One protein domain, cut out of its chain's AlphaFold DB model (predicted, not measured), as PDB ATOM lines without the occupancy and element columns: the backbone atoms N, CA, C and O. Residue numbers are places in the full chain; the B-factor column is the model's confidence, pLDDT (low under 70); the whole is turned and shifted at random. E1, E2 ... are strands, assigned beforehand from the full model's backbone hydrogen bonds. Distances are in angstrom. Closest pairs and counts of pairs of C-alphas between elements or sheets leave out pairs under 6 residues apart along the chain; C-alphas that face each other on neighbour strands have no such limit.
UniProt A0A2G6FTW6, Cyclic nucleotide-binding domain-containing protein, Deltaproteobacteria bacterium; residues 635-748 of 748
ATOM      1  N   ARG A 635      44.214 -13.323  20.817       72.69
ATOM      2  CA  ARG A 635      43.710 -13.398  19.443       72.69
ATOM      3  C   ARG A 635      42.887 -14.681  19.339       72.69
ATOM      4  O   ARG A 635      43.397 -15.672  18.825       72.69
ATOM      5  N   PRO A 636      41.673 -14.689  19.917       67.56
ATOM      6  CA  PRO A 636      40.904 -15.910  20.053       67.56
ATOM      7  C   PRO A 636      40.575 -16.497  18.683       67.56
ATOM      8  O   PRO A 636      40.190 -15.770  17.766       67.56
ATOM      9  N   HIS A 637      40.714 -17.814  18.569       67.88
ATOM     10  CA  HIS A 637      40.176 -18.547  17.432       67.88
ATOM     11  C   HIS A 637      38.651 -18.663  17.576       67.88
ATOM     12  O   HIS A 637      38.117 -18.663  18.689       67.88
ATOM     13  N   GLU A 638      37.940 -18.749  16.447       62.91
ATOM     14  CA  GLU A 638      36.482 -18.948  16.447       62.91
ATOM     15  C   GLU A 638      36.083 -20.363  16.900       62.91
ATOM     16  O   GLU A 638      34.936 -20.575  17.292       62.91
ATOM     17  N   ASN A 639      37.010 -21.332  16.886       71.12
ATOM     18  CA  ASN A 639      36.720 -22.711  17.264       71.12
ATOM     19  C   ASN A 639      36.678 -22.913  18.793       71.12
ATOM     20  O   ASN A 639      37.440 -22.323  19.564       71.12
ATOM     21  N   GLN A 640      35.770 -23.785  19.231       79.50
ATOM     22  CA  GLN A 640      35.755 -24.304  20.595       79.50
ATOM     23  C   GLN A 640      36.702 -25.499  20.696       79.50
ATOM     24  O   GLN A 640      36.714 -26.355  19.816       79.50
ATOM     25  N   VAL A 641      37.461 -25.571  21.787       82.88
ATOM     26  CA  VAL A 641      38.404 -26.662  22.046       82.88
ATOM     27  C   VAL A 641      37.768 -27.658  23.003       82.88
ATOM     28  O   VAL A 641      37.373 -27.281  24.105       82.88
ATOM     29  N   ARG A 642      37.689 -28.936  22.638       81.50
ATOM     30  CA  ARG A 642      37.228 -29.981  23.559       81.50
ATOM     31  C   ARG A 642      38.287 -30.242  24.627       81.50
ATOM     32  O   ARG A 642      39.429 -30.528  24.287       81.50
ATOM     33  N   ILE A 643      37.916 -30.183  25.904       81.19
ATOM     34  CA  ILE A 643      38.840 -30.474  27.009       81.19
ATOM     35  C   ILE A 643      38.590 -31.884  27.538       81.19
ATOM     36  O   ILE A 643      37.463 -32.237  27.889       81.19
ATOM     37  N   VAL A 644      39.656 -32.674  27.614       77.56
ATOM     38  CA  VAL A 644      39.705 -33.983  28.264       77.56
ATOM     39  C   VAL A 644      40.698 -33.868  29.415       77.56
ATOM     40  O   VAL A 644      41.776 -33.310  29.254       77.56
ATOM     41  N   ASN A 645      40.346 -34.349  30.600       74.06
ATOM     42  CA  ASN A 645      41.270 -34.386  31.730       74.06
ATOM     43  C   ASN A 645      41.274 -35.808  32.292       74.06
ATOM     44  O   ASN A 645      40.265 -36.278  32.816       74.06
ATOM     45  N   THR A 646      42.392 -36.503  32.106       65.75
ATOM     46  CA  THR A 646      42.633 -37.856  32.622       65.75
ATOM     47  C   THR A 646      43.379 -37.828  33.951       65.75
ATOM     48  O   THR A 646      43.448 -38.849  34.635       65.75
ATOM     49  N   ASN A 647      43.878 -36.659  34.358       64.06
ATOM     50  CA  ASN A 647      44.599 -36.494  35.600       64.06
ATOM     51  C   ASN A 647      43.643 -36.364  36.791       64.06
ATOM     52  O   ASN A 647      42.990 -35.334  37.001       64.06
ATOM     53  N   SER A 648      43.589 -37.403  37.626       60.28
ATOM     54  CA  SER A 648      42.730 -37.422  38.813       60.28
ATOM     55  C   SER A 648      43.071 -36.338  39.846       60.28
ATOM     56  O   SER A 648      42.192 -35.954  40.620       60.28
ATOM     57  N   SER A 649      44.308 -35.813  39.868       59.94
ATOM     58  CA  SER A 649      44.693 -34.715  40.776       59.94
ATOM     59  C   SER A 649      44.060 -33.378  40.366       59.94
ATOM     60  O   SER A 649      43.755 -32.530  41.207       59.94
ATOM     61  N   LEU A 650      43.730 -33.223  39.080       64.38
ATOM     62  CA  LEU A 650      43.096 -32.036  38.514       64.38
ATOM     63  C   LEU A 650      41.562 -32.113  38.531       64.38
ATOM     64  O   LEU A 650      40.899 -31.523  37.682       64.38
ATOM     65  N   GLY A 651      40.965 -32.798  39.510       57.19
ATOM     66  CA  GLY A 651      39.513 -33.032  39.595       57.19
ATOM     67  C   GLY A 651      38.619 -31.779  39.685       57.19
ATOM     68  O   GLY A 651      37.399 -31.894  39.640       57.19
ATOM     69  N   PHE A 652      39.195 -30.578  39.799       64.88
ATOM     70  CA  PHE A 652      38.484 -29.291  39.715       64.88
ATOM     71  C   PHE A 652      38.326 -28.771  38.271       64.88
ATOM     72  O   PHE A 652      37.628 -27.775  38.054       64.88
ATOM     73  N   ILE A 653      38.967 -29.415  37.291       68.50
ATOM     74  CA  ILE A 653      38.756 -29.192  35.858       68.50
ATOM     75  C   ILE A 653      37.671 -30.168  35.398       68.50
ATOM     76  O   ILE A 653      37.824 -31.382  35.531       68.50
ATOM     77  N   LYS A 654      36.557 -29.643  34.880       63.44
ATOM     78  CA  LYS A 654      35.379 -30.451  34.528       63.44
ATOM     79  C   LYS A 654      35.672 -31.438  33.386       63.44
ATOM     80  O   LYS A 654      36.247 -31.053  32.373       63.44
ATOM     81  N   THR A 655      35.204 -32.684  33.538       55.66
ATOM     82  CA  THR A 655      35.378 -33.797  32.572       55.66
ATOM     83  C   THR A 655      34.079 -34.451  32.088       55.66
ATOM     84  O   THR A 655      34.116 -35.330  31.236       55.66
ATOM     85  N   SER A 656      32.910 -34.041  32.588       47.88
ATOM     86  CA  SER A 656      31.638 -34.711  32.266       47.88
ATOM     87  C   SER A 656      31.191 -34.508  30.806       47.88
ATOM     88  O   SER A 656      31.036 -33.370  30.373       47.88
ATOM     89  N   GLU A 657      30.866 -35.600  30.099       42.59
ATOM     90  CA  GLU A 657      30.279 -35.614  28.743       42.59
ATOM     91  C   GLU A 657      28.911 -34.911  28.627       42.59
ATOM     92  O   GLU A 657      28.447 -34.649  27.519       42.59
ATOM     93  N   LYS A 658      28.242 -34.605  29.749       44.19
ATOM     94  CA  LYS A 658      26.902 -33.988  29.764       44.19
ATOM     95  C   LYS A 658      26.895 -32.459  29.841       44.19
ATOM     96  O   LYS A 658      25.864 -31.862  29.551       44.19
ATOM     97  N   ASP A 659      28.018 -31.840  30.196       45.09
ATOM     98  CA  ASP A 659      28.194 -30.385  30.174       45.09
ATOM     99  C   ASP A 659      29.196 -30.079  29.057       45.09
ATOM    100  O   ASP A 659      30.248 -30.706  29.004       45.09
ATOM    101  N   ASN A 660      28.897 -29.136  28.162       50.44
ATOM    102  CA  ASN A 660      29.805 -28.679  27.100       50.44
ATOM    103  C   ASN A 660      31.166 -28.198  27.670       50.44
ATOM    104  O   ASN A 660      31.373 -26.993  27.832       50.44
ATOM    105  N   ASN A 661      32.111 -29.110  27.947       63.88
ATOM    106  CA  ASN A 661      33.479 -28.821  28.408       63.88
ATOM    107  C   ASN A 661      34.329 -28.331  27.240       63.88
ATOM    108  O   ASN A 661      35.243 -28.991  26.742       63.88
ATOM    109  N   THR A 662      33.950 -27.152  26.783       71.31
ATOM    110  CA  THR A 662      34.557 -26.452  25.671       71.31
ATOM    111  C   THR A 662      35.388 -25.316  26.242       71.31
ATOM    112  O   THR A 662      34.894 -24.446  26.961       71.31
ATOM    113  N   GLY A 663      36.691 -25.385  25.999       81.62
ATOM    114  CA  GLY A 663      37.609 -24.281  26.190       81.62
ATOM    115  C   GLY A 663      37.649 -23.386  24.956       81.62
ATOM    116  O   GLY A 663      37.062 -23.687  23.914       81.62
ATOM    117  N   GLN A 664      38.376 -22.283  25.065       84.75
ATOM    118  CA  GLN A 664      38.636 -21.375  23.957       84.75
ATOM    119  C   GLN A 664      40.139 -21.190  23.784       84.75
ATOM    120  O   GLN A 664      40.834 -20.795  24.721       84.75
ATOM    121  N   CYS A 665      40.646 -21.436  22.575       84.88
ATOM    122  CA  CYS A 665      42.025 -21.103  22.239       84.88
ATOM    123  C   CYS A 665      42.159 -19.577  22.137       84.88
ATOM    124  O   CYS A 665      41.517 -18.938  21.302       84.88
ATOM    125  N   LEU A 666      42.987 -18.987  22.998       80.06
ATOM    126  CA  LEU A 666      43.277 -17.550  23.029       80.06
ATOM    127  C   LEU A 666      44.374 -17.152  22.026       80.06
ATOM    128  O   LEU A 666      44.585 -15.957  21.803       80.06
ATOM    129  N   GLY A 667      45.067 -18.140  21.452       79.56
ATOM    130  CA  GLY A 667      46.069 -17.989  20.401       79.56
ATOM    131  C   GLY A 667      47.181 -19.043  20.483       79.56
ATOM    132  O   GLY A 667      47.371 -19.691  21.515       79.56
ATOM    133  N   GLY A 668      47.941 -19.174  19.394       80.56
ATOM    134  CA  GLY A 668      49.136 -20.018  19.288       80.56
ATOM    135  C   GLY A 668      50.368 -19.236  18.819       80.56
ATOM    136  O   GLY A 668      50.246 -18.176  18.202       80.56
ATOM    137  N   ILE A 669      51.548 -19.748  19.159       77.38
ATOM    138  CA  ILE A 669      52.875 -19.313  18.697       77.38
ATOM    139  C   ILE A 669      53.707 -20.551  18.348       77.38
ATOM    140  O   ILE A 669      53.380 -21.664  18.765       77.38
ATOM    141  N   ASN A 670      54.821 -20.353  17.642       71.94
ATOM    142  CA  ASN A 670      55.827 -21.394  17.436       71.94
ATOM    143  C   ASN A 670      56.320 -21.903  18.803       71.94
ATOM    144  O   ASN A 670      57.060 -21.212  19.494       71.94
ATOM    145  N   GLY A 671      55.855 -23.083  19.218       75.00
ATOM    146  CA  GLY A 671      56.243 -23.717  20.482       75.00
ATOM    147  C   GLY A 671      55.227 -23.661  21.620       75.00
ATOM    148  O   GLY A 671      55.485 -24.260  22.659       75.00
ATOM    149  N   GLY A 672      54.067 -23.018  21.470       84.62
ATOM    150  CA  GLY A 672      53.070 -23.043  22.541       84.62
ATOM    151  C   GLY A 672      51.736 -22.389  22.216       84.62
ATOM    152  O   GLY A 672      51.544 -21.791  21.160       84.62
ATOM    153  N   MET A 673      50.800 -22.482  23.157       87.19
ATOM    154  CA  MET A 673      49.471 -21.883  23.033       87.19
ATOM    155  C   MET A 673      48.940 -21.367  24.371       87.19
ATOM    156  O   MET A 673      49.378 -21.786  25.443       87.19
ATOM    157  N   CYS A 674      47.961 -20.470  24.295       87.81
ATOM    158  CA  CYS A 674      47.157 -20.054  25.439       87.81
ATOM    159  C   CYS A 674      45.731 -20.573  25.270       87.81
ATOM    160  O   CYS A 674      45.102 -20.317  24.244       87.81
ATOM    161  N   ILE A 675      45.189 -21.228  26.293       87.81
ATOM    162  CA  ILE A 675      43.811 -21.731  26.273       87.81
ATOM    163  C   ILE A 675      43.059 -21.292  27.525       87.81
ATOM    164  O   ILE A 675      43.625 -21.259  28.614       87.81
ATOM    165  N   GLU A 676      41.788 -20.942  27.385       87.25
ATOM    166  CA  GLU A 676      40.880 -20.685  28.500       87.25
ATOM    167  C   GLU A 676      39.948 -21.883  28.693       87.25
ATOM    168  O   GLU A 676      39.286 -22.306  27.749       87.25
ATOM    169  N   ILE A 677      39.878 -22.415  29.911       85.56
ATOM    170  CA  ILE A 677      39.056 -23.572  30.274       85.56
ATOM    171  C   ILE A 677      38.166 -23.258  31.489       85.56
ATOM    172  O   ILE A 677      38.544 -22.449  32.342       85.56
ATOM    173  N   PRO A 678      36.980 -23.876  31.611       78.50
ATOM    174  CA  PRO A 678      36.146 -23.755  32.807       78.50
ATOM    175  C   PRO A 678      36.739 -24.528  34.002       78.50
ATOM    176  O   PRO A 678      37.275 -25.621  33.832       78.50
ATOM    177  N   ALA A 679      36.610 -23.989  35.221       74.69
ATOM    178  CA  ALA A 679      37.132 -24.599  36.449       74.69
ATOM    179  C   ALA A 679      36.213 -24.372  37.665       74.69
ATOM    180  O   ALA A 679      35.587 -23.321  37.815       74.69
ATOM    181  N   GLU A 680      36.126 -25.338  38.584       66.56
ATOM    182  CA  GLU A 680      35.274 -25.199  39.769       66.56
ATOM    183  C   GLU A 680      35.921 -24.358  40.881       66.56
ATOM    184  O   GLU A 680      36.985 -24.665  41.414       66.56
ATOM    185  N   SER A 681      35.218 -23.307  41.312       52.91
ATOM    186  CA  SER A 681      35.686 -22.327  42.306       52.91
ATOM    187  C   SER A 681      35.784 -22.848  43.762       52.91
ATOM    188  O   SER A 681      36.004 -22.047  44.674       52.91
ATOM    189  N   LYS A 682      35.582 -24.146  44.040       47.00
ATOM    190  CA  LYS A 682      35.297 -24.645  45.407       47.00
ATOM    191  C   LYS A 682      36.444 -25.318  46.175       47.00
ATOM    192  O   LYS A 682      36.217 -25.747  47.302       47.00
ATOM    193  N   SER A 683      37.679 -25.342  45.675       41.03
ATOM    194  CA  SER A 683      38.821 -25.874  46.441       41.03
ATOM    195  C   SER A 683      39.600 -24.754  47.146       41.03
ATOM    196  O   SER A 683      40.542 -24.168  46.611       41.03
ATOM    197  N   LYS A 684      39.206 -24.429  48.383       42.47
ATOM    198  CA  LYS A 684      40.087 -23.704  49.310       42.47
ATOM    199  C   LYS A 684      41.155 -24.697  49.799       42.47
ATOM    200  O   LYS A 684      40.840 -25.576  50.588       42.47
ATOM    201  N   ASN A 685      42.401 -24.504  49.355       39.31
ATOM    202  CA  ASN A 685      43.658 -24.956  49.986       39.31
ATOM    203  C   ASN A 685      44.384 -26.241  49.528       39.31
ATOM    204  O   ASN A 685      45.362 -26.569  50.193       39.31
ATOM    205  N   LYS A 686      44.054 -26.932  48.418       37.56
ATOM    206  CA  LYS A 686      44.875 -28.110  48.015       37.56
ATOM    207  C   LYS A 686      45.455 -28.203  46.598       37.56
ATOM    208  O   LYS A 686      46.370 -28.988  46.436       37.56
ATOM    209  N   SER A 687      45.055 -27.396  45.613       46.44
ATOM    210  CA  SER A 687      45.429 -27.668  44.204       46.44
ATOM    211  C   SER A 687      46.131 -26.523  43.452       46.44
ATOM    212  O   SER A 687      46.012 -26.409  42.236       46.44
ATOM    213  N   ARG A 688      46.858 -25.633  44.145       47.75
ATOM    214  CA  ARG A 688      47.457 -24.430  43.514       47.75
ATOM    215  C   ARG A 688      48.823 -24.649  42.838       47.75
ATOM    216  O   ARG A 688      49.241 -23.781  42.084       47.75
ATOM    217  N   TYR A 689      49.494 -25.780  43.068       47.12
ATOM    218  CA  TYR A 689      50.831 -26.063  42.511       47.12
ATOM    219  C   TYR A 689      50.872 -27.231  41.518       47.12
ATOM    220  O   TYR A 689      51.848 -27.358  40.794       47.12
ATOM    221  N   GLU A 690      49.816 -28.043  41.432       56.22
ATOM    222  CA  GLU A 690      49.820 -29.287  40.641       56.22
ATOM    223  C   GLU A 690      49.518 -29.075  39.147       56.22
ATOM    224  O   GLU A 690      49.711 -29.984  38.352       56.22
ATOM    225  N   ILE A 691      49.059 -27.880  38.751       69.00
ATOM    226  CA  ILE A 691      48.721 -27.576  37.348       69.00
ATOM    227  C   ILE A 691      49.979 -27.332  36.512       69.00
ATOM    228  O   ILE A 691      50.040 -27.733  35.355       69.00
ATOM    229  N   CYS A 692      50.977 -26.636  37.061       68.62
ATOM    230  CA  CYS A 692      52.257 -26.480  36.373       68.62
ATOM    231  C   CYS A 692      52.940 -27.848  36.286       68.62
ATOM    232  O   CYS A 692      52.762 -28.671  37.176       68.62
ATOM    233  N   ASP A 693      53.701 -28.095  35.222       67.38
ATOM    234  CA  ASP A 693      54.303 -29.408  34.932       67.38
ATOM    235  C   ASP A 693      53.308 -30.518  34.528       67.38
ATOM    236  O   ASP A 693      53.744 -31.609  34.164       67.38
ATOM    237  N   THR A 694      51.993 -30.250  34.485       74.88
ATOM    238  CA  THR A 694      51.019 -31.201  33.921       74.88
ATOM    239  C   THR A 694      51.301 -31.422  32.437       74.88
ATOM    240  O   THR A 694      51.408 -30.458  31.668       74.88
ATOM    241  N   LEU A 695      51.398 -32.692  32.038       77.25
ATOM    242  CA  LEU A 695      51.565 -33.097  30.649       77.25
ATOM    243  C   LEU A 695      50.287 -32.841  29.856       77.25
ATOM    244  O   LEU A 695      49.170 -33.017  30.335       77.25
ATOM    245  N   VAL A 696      50.467 -32.417  28.617       82.38
ATOM    246  CA  VAL A 696      49.370 -32.071  27.727       82.38
ATOM    247  C   VAL A 696      49.542 -32.803  26.413       82.38
ATOM    248  O   VAL A 696      50.630 -32.810  25.842       82.38
ATOM    249  N   GLU A 697      48.453 -33.358  25.910       84.31
ATOM    250  CA  GLU A 697      48.336 -33.921  24.572       84.31
ATOM    251  C   GLU A 697      47.280 -33.135  23.783       84.31
ATOM    252  O   GLU A 697      46.207 -32.824  24.296       84.31
ATOM    253  N   THR A 698      47.558 -32.796  22.527       83.94
ATOM    254  CA  THR A 698      46.604 -32.094  21.658       83.94
ATOM    255  C   THR A 698      46.773 -32.479  20.194       83.94
ATOM    256  O   THR A 698      47.843 -32.921  19.782       83.94
ATOM    257  N   PHE A 699      45.719 -32.294  19.399       79.00
ATOM    258  CA  PHE A 699      45.775 -32.394  17.943       79.00
ATOM    259  C   PHE A 699      45.675 -30.997  17.340       79.00
ATOM    260  O   PHE A 699      44.679 -30.294  17.548       79.00
ATOM    261  N   LEU A 700      46.711 -30.611  16.601       79.62
ATOM    262  CA  LEU A 700      46.782 -29.338  15.898       79.62
ATOM    263  C   LEU A 700      46.510 -29.553  14.416       79.62
ATOM    264  O   LEU A 700      47.088 -30.445  13.802       79.62
ATOM    265  N   CYS A 701      45.649 -28.719  13.845       73.56
ATOM    266  CA  CYS A 701      45.406 -28.662  12.411       73.56
ATOM    267  C   CYS A 701      46.124 -27.441  11.821       73.56
ATOM    268  O   CYS A 701      45.895 -26.308  12.268       73.56
ATOM    269  N   ASP A 702      47.014 -27.675  10.854       68.88
ATOM    270  CA  ASP A 702      47.672 -26.614  10.079       68.88
ATOM    271  C   ASP A 702      46.740 -26.064   8.979       68.88
ATOM    272  O   ASP A 702      45.684 -26.624   8.684       68.88
ATOM    273  N   LYS A 703      47.126 -24.956   8.340       62.78
ATOM    274  CA  LYS A 703      46.380 -24.261   7.280       62.78
ATOM    275  C   LYS A 703      46.044 -25.146   6.076       62.78
ATOM    276  O   LYS A 703      45.045 -24.879   5.415       62.78
ATOM    277  N   ASP A 704      46.829 -26.195   5.838       62.47
ATOM    278  CA  ASP A 704      46.623 -27.175   4.763       62.47
ATOM    279  C   ASP A 704      45.707 -28.352   5.170       62.47
ATOM    280  O   ASP A 704      45.518 -29.291   4.399       62.47
ATOM    281  N   GLY A 705      45.129 -28.332   6.379       63.28
ATOM    282  CA  GLY A 705      44.190 -29.356   6.854       63.28
ATOM    283  C   GLY A 705      44.843 -30.639   7.383       63.28
ATOM    284  O   GLY A 705      44.151 -31.629   7.623       63.28
ATOM    285  N   LYS A 706      46.171 -30.649   7.555       68.44
ATOM    286  CA  LYS A 706      46.914 -31.777   8.132       68.44
ATOM    287  C   LYS A 706      46.865 -31.712   9.659       68.44
ATOM    288  O   LYS A 706      47.192 -30.681  10.244       68.44
ATOM    289  N   TYR A 707      46.493 -32.829  10.279       69.44
ATOM    290  CA  TYR A 707      46.468 -32.991  11.729       69.44
ATOM    291  C   TYR A 707      47.791 -33.569  12.237       69.44
ATOM    292  O   TYR A 707      48.257 -34.592  11.737       69.44
ATOM    293  N   GLU A 708      48.366 -32.940  13.256       76.75
ATOM    294  CA  GLU A 708      49.553 -33.413  13.963       76.75
ATOM    295  C   GLU A 708      49.248 -33.561  15.455       76.75
ATOM    296  O   GLU A 708      48.637 -32.689  16.077       76.75
ATOM    297  N   LYS A 709      49.671 -34.689  16.033       80.12
ATOM    298  CA  LYS A 709      49.585 -34.930  17.472       80.12
ATOM    299  C   LYS A 709      50.785 -34.281  18.159       80.12
ATOM    300  O   LYS A 709      51.925 -34.612  17.847       80.12
ATOM    301  N   VAL A 710      50.527 -33.392  19.112       81.00
ATOM    302  CA  VAL A 710      51.549 -32.601  19.802       81.00
ATOM    303  C   VAL A 710      51.463 -32.823  21.304       81.00
ATOM    304  O   VAL A 710      50.380 -32.820  21.893       81.00
ATOM    305  N   PHE A 711      52.629 -32.977  21.924       78.38
ATOM    306  CA  PHE A 711      52.774 -33.081  23.370       78.38
ATOM    307  C   PHE A 711      53.413 -31.823  23.943       78.38
ATOM    308  O   PHE A 711      54.273 -31.189  23.325       78.38
ATOM    309  N   GLY A 712      53.018 -31.478  25.158       80.06
ATOM    310  CA  GLY A 712      53.534 -30.323  25.861       80.06
ATOM    311  C   GLY A 712      53.343 -30.405  27.359       80.06
ATOM    312  O   GLY A 712      53.049 -31.453  27.930       80.06
ATOM    313  N   VAL A 713      53.526 -29.256  27.987       81.44
ATOM    314  CA  VAL A 713      53.446 -29.071  29.422       81.44
ATOM    315  C   VAL A 713      52.796 -27.735  29.737       81.44
ATOM    316  O   VAL A 713      53.046 -26.720  29.073       81.44
ATOM    317  N   VAL A 714      51.984 -27.705  30.787       82.19
ATOM    318  CA  VAL A 714      51.476 -26.446  31.325       82.19
ATOM    319  C   VAL A 714      52.630 -25.700  32.004       82.19
ATOM    320  O   VAL A 714      53.137 -26.091  33.055       82.19
ATOM    321  N   SER A 715      53.070 -24.615  31.371       79.19
ATOM    322  CA  SER A 715      54.175 -23.757  31.825       79.19
ATOM    323  C   SER A 715      53.718 -22.606  32.717       79.19
ATOM    324  O   SER A 715      54.540 -21.901  33.302       79.19
ATOM    325  N   GLY A 716      52.412 -22.395  32.821       80.75
ATOM    326  CA  GLY A 716      51.834 -21.440  33.746       80.75
ATOM    327  C   GLY A 716      50.326 -21.361  33.626       80.75
ATOM    328  O   GLY A 716      49.727 -21.919  32.708       80.75
ATOM    329  N   TRP A 717      49.699 -20.657  34.558       81.94
ATOM    330  CA  TRP A 717      48.256 -20.480  34.558       81.94
ATOM    331  C   TRP A 717      47.829 -19.190  35.259       81.94
ATOM    332  O   TRP A 717      48.559 -18.612  36.067       81.94
ATOM    333  N   GLN A 718      46.620 -18.737  34.933       81.50
ATOM    334  CA  GLN A 718      45.983 -17.563  35.514       81.50
ATOM    335  C   GLN A 718      44.500 -17.845  35.771       81.50
ATOM    336  O   GLN A 718      43.775 -18.253  34.866       81.50
ATOM    337  N   GLN A 719      44.024 -17.578  36.986       76.62
ATOM    338  CA  GLN A 719      42.592 -17.607  37.284       76.62
ATOM    339  C   GLN A 719      41.926 -16.304  36.844       76.62
ATOM    340  O   GLN A 719      42.451 -15.223  37.098       76.62
ATOM    341  N   THR A 720      40.765 -16.391  36.197       69.88
ATOM    342  CA  THR A 720      39.975 -15.213  35.819       69.88
ATOM    343  C   THR A 720      38.744 -15.060  36.704       69.88
ATOM    344  O   THR A 720      38.219 -16.033  37.258       69.88
ATOM    345  N   GLU A 721      38.234 -13.832  36.792       62.69
ATOM    346  CA  GLU A 721      36.912 -13.567  37.357       62.69
ATOM    347  C   GLU A 721      35.860 -14.389  36.587       62.69
ATOM    348  O   GLU A 721      35.808 -14.350  35.358       62.69
ATOM    349  N   GLY A 722      35.076 -15.208  37.299       64.69
ATOM    350  CA  GLY A 722      34.046 -16.073  36.701       64.69
ATOM    351  C   GLY A 722      34.324 -17.582  36.702       64.69
ATOM    352  O   GLY A 722      33.561 -18.320  36.087       64.69
ATOM    353  N   GLY A 723      35.366 -18.068  37.389       70.12
ATOM    354  CA  GLY A 723      35.602 -19.516  37.526       70.12
ATOM    355  C   GLY A 723      36.155 -20.166  36.254       70.12
ATOM    356  O   GLY A 723      35.808 -21.293  35.918       70.12
ATOM    357  N   LYS A 724      37.007 -19.448  35.522       77.75
ATOM    358  CA  LYS A 724      37.775 -20.006  34.407       77.75
ATOM    359  C   LYS A 724      39.271 -19.920  34.701       77.75
ATOM    360  O   LYS A 724      39.721 -19.096  35.504       77.75
ATOM    361  N   LEU A 725      40.032 -20.792  34.055       82.56
ATOM    362  CA  LEU A 725      41.485 -20.854  34.106       82.56
ATOM    363  C   LEU A 725      42.042 -20.615  32.709       82.56
ATOM    364  O   LEU A 725      41.635 -21.268  31.755       82.56
ATOM    365  N   LYS A 726      43.001 -19.706  32.595       86.06
ATOM    366  CA  LYS A 726      43.837 -19.564  31.406       86.06
ATOM    367  C   LYS A 726      45.112 -20.358  31.621       86.06
ATOM    368  O   LYS A 726      45.814 -20.096  32.594       86.06
ATOM    369  N   LEU A 727      45.409 -21.302  30.742       87.06
ATOM    370  CA  LEU A 727      46.625 -22.106  30.775       87.06
ATOM    371  C   LEU A 727      47.602 -21.623  29.702       87.06
ATOM    372  O   LEU A 727      47.211 -21.343  28.567       87.06
ATOM    373  N   LEU A 728      48.872 -21.547  30.084       87.69
ATOM    374  CA  LEU A 728      50.017 -21.321  29.215       87.69
ATOM    375  C   LEU A 728      50.656 -22.671  28.925       87.69
ATOM    376  O   LEU A 728      51.188 -23.306  29.835       87.69
ATOM    377  N   ILE A 729      50.614 -23.112  27.676       86.12
ATOM    378  CA  ILE A 729      51.078 -24.441  27.281       86.12
ATOM    379  C   ILE A 729      52.319 -24.281  26.414       86.12
ATOM    380  O   ILE A 729      52.295 -23.550  25.423       86.12
ATOM    381  N   LYS A 730      53.394 -24.970  26.794       85.06
ATOM    382  CA  LYS A 730      54.624 -25.102  26.011       85.06
ATOM    383  C   LYS A 730      54.667 -26.492  25.403       85.06
ATOM    384  O   LYS A 730      54.525 -27.465  26.132       85.06
ATOM    385  N   PHE A 731      54.885 -26.598  24.104       81.25
ATOM    386  CA  PHE A 731      55.090 -27.882  23.442       81.25
ATOM    387  C   PHE A 731      56.532 -28.352  23.608       81.25
ATOM    388  O   PHE A 731      57.454 -27.540  23.675       81.25
ATOM    389  N   TYR A 732      56.722 -29.669  23.665       70.38
ATOM    390  CA  TYR A 732      58.057 -30.271  23.652       70.38
ATOM    391  C   TYR A 732      58.683 -30.203  22.262       70.38
ATOM    392  O   TYR A 732      59.861 -29.890  22.136       70.38
ATOM    393  N   ARG A 733      57.876 -30.447  21.220       68.06
ATOM    394  CA  ARG A 733      58.257 -30.268  19.817       68.06
ATOM    395  C   ARG A 733      57.531 -29.035  19.265       68.06
ATOM    396  O   ARG A 733      56.302 -29.046  19.188       68.06
ATOM    397  N   PRO A 734      58.243 -27.943  18.945       66.12
ATOM    398  CA  PRO A 734      57.620 -26.734  18.433       66.12
ATOM    399  C   PRO A 734      57.080 -26.923  17.020       66.12
ATOM    400  O   PRO A 734      57.762 -27.443  16.142       66.12
ATOM    401  N   CYS A 735      55.881 -26.415  16.778       66.50
ATOM    402  CA  CYS A 735      55.259 -26.475  15.465       66.50
ATOM    403  C   CYS A 735      55.766 -25.320  14.565       66.50
ATOM    404  O   CYS A 735      56.014 -24.212  15.054       66.50
ATOM    405  N   GLN A 736      55.923 -25.557  13.254       61.66
ATOM    406  CA  GLN A 736      56.573 -24.622  12.311       61.66
ATOM    407  C   GLN A 736      55.718 -23.416  11.860       61.66
ATOM    408  O   GLN A 736      56.226 -22.299  11.743       61.66
ATOM    409  N   ALA A 737      54.429 -23.610  11.598       60.62
ATOM    410  CA  ALA A 737      53.449 -22.544  11.412       60.62
ATOM    411  C   ALA A 737      53.138 -21.769  12.716       60.62
ATOM    412  O   ALA A 737      53.225 -22.272  13.829       60.62
ATOM    413  N   ASN A 738      52.747 -20.502  12.578       57.69
ATOM    414  CA  ASN A 738      52.466 -19.614  13.716       57.69
ATOM    415  C   ASN A 738      50.991 -19.633  14.163       57.69
ATOM    416  O   ASN A 738      50.609 -18.882  15.058       57.69
ATOM    417  N   GLN A 739      50.133 -20.399  13.487       62.47
ATOM    418  CA  GLN A 739      48.689 -20.420  13.718       62.47
ATOM    419  C   GLN A 739      48.156 -21.819  13.442       62.47
ATOM    420  O   GLN A 739      48.287 -22.293  12.318       62.47
ATOM    421  N   TYR A 740      47.505 -22.412  14.437       73.62
ATOM    422  CA  TYR A 740      46.874 -23.724  14.329       73.62
ATOM    423  C   TYR A 740      45.500 -23.698  14.958       73.62
ATOM    424  O   TYR A 740      45.249 -22.929  15.891       73.62
ATOM    425  N   LEU A 741      44.636 -24.577  14.473       72.06
ATOM    426  CA  LEU A 741      43.386 -24.887  15.145       72.06
ATOM    427  C   LEU A 741      43.628 -26.054  16.098       72.06
ATOM    428  O   LEU A 741      44.189 -27.076  15.716       72.06
ATOM    429  N   CYS A 742      43.234 -25.864  17.353       80.06
ATOM    430  CA  CYS A 742      43.248 -26.904  18.369       80.06
ATOM    431  C   CYS A 742      41.820 -27.413  18.537       80.06
ATOM    432  O   CYS A 742      40.956 -26.642  18.953       80.06
ATOM    433  N   ASP A 743      41.577 -28.686  18.243       78.25
ATOM    434  CA  ASP A 743      40.229 -29.261  18.342       78.25
ATOM    435  C   ASP A 743      40.015 -29.973  19.679       78.25
ATOM    436  O   ASP A 743      38.924 -29.935  20.250       78.25
ATOM    437  N   THR A 744      41.059 -30.609  20.220       82.12
ATOM    438  CA  THR A 744      41.017 -31.300  21.516       82.12
ATOM    439  C   THR A 744      42.292 -31.046  22.309       82.12
ATOM    440  O   THR A 744      43.390 -31.084  21.754       82.12
ATOM    441  N   LEU A 745      42.139 -30.815  23.610       84.38
ATOM    442  CA  LEU A 745      43.214 -30.714  24.585       84.38
ATOM    443  C   LEU A 745      42.996 -31.746  25.693       84.38
ATOM    444  O   LEU A 745      42.001 -31.671  26.413       84.38
ATOM    445  N   THR A 746      43.944 -32.657  25.852       82.50
ATOM    446  CA  THR A 746      43.964 -33.669  26.905       82.50
ATOM    447  C   THR A 746      45.008 -33.295  27.953       82.50
ATOM    448  O   THR A 746      46.188 -33.170  27.637       82.50
ATOM    449  N   LEU A 747      44.580 -33.100  29.198       80.31
ATOM    450  CA  LEU A 747      45.451 -32.954  30.365       80.31
ATOM    451  C   LEU A 747      45.701 -34.348  30.946       80.31
ATOM    452  O   LEU A 747      44.736 -35.009  31.342       80.31
ATOM    453  N   LEU A 748      46.961 -34.784  30.932       74.56
ATOM    454  CA  LEU A 748      47.378 -36.148  31.262       74.56
ATOM    455  C   LEU A 748      47.600 -36.358  32.756       74.56
ATOM    456  O   LEU A 748      48.258 -35.501  33.400       74.56
TER     457      LEU A 748
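AT A GLANCE: This is residues 635 to 748 of the 748 residues of the protein "Cyclic nucleotide-binding domain-containing protein" of Deltaproteobacteria bacterium (UniProt A0A2G6FTW6). Seven strands ring an axis as a closed barrel, with no named helix; a long loop, residues 679 to 694, extends one end, and the tight turn between E4 and E5 lies toward the other. Round the ring run E1, E2, E3, E6, E5, E4, E7 and back to E1, a mixed sheet with one parallel pair, E7 and E1. The printed part has 114 residues, with strands E1 to E7 in that order along it, 57 residues in named elements, and the class is all strand. It is compact, with a radius of gyration of the C-alphas of 13.5 A, yet elongated, spanning 44 by 27 by 24 A.

HOW THE PARTS SIT: Start at E1, residues 640 to 645, and E2, residues 662 to 669, an antiparallel hairpin; look for N 641 and O 663, 2.9 A apart. E2 bends by 53 degrees at residue 666 and forms a hairpin with E3, residues 672 to 678, where N 664 and O 676 are 2.8 A apart. E1, E2 and E3 are a meander, each strand the antiparallel neighbour of the one before. Next find E4, residues 695 to 701, E5, residues 707 to 720, and E6, residues 724 to 731, a second meander of two hairpins. N 698 and O 710 of E4 and E5 are 2.9 A apart, and N 718 and O 726 of E5 and E6 are 2.8 A apart. E5 bends by 78 degrees at residue 715. E6 is antiparallel to E3, with N 675 and O 727 3.0 A apart. E7, residues 741 to 747, is antiparallel to E4, with N 697 and O 746 2.9 A apart, and parallel to E1, with N 644 and O 745 2.8 A apart. E3 to E6 and E4 to E7 are Greek keys, four strands in a row of which three are a meander and the first is the antiparallel neighbour of the fourth. E3 and E7 are apart, as are E2 and E5.

IN THESE COORDINATES: Find C-alpha 640 at (35.755, -24.304, 20.595), where E1 begins; it runs 16.0 A. E2 measures 20.9 A, E3 and E4 19.8 A each, and E6 22.0 A. The longest, E5, runs 30.6 A from C-alpha 707 at (46.468, -32.991, 11.729). E7 runs 17.3 A to C-alpha 747 at (45.451, -32.954, 30.365).

THE WHOLE: The C-alphas farthest apart, of Asn 685 and Asp 704, are 45.4 A apart. The printed part has no cut and ends at the chain's last residue, 748. The links E1 to E2 and E3 to E4 are long, 16 residues each. Mean pLDDT of the printed part is 70.9; 49 residues are under 70, among them 646 to 661 and 680 to 693.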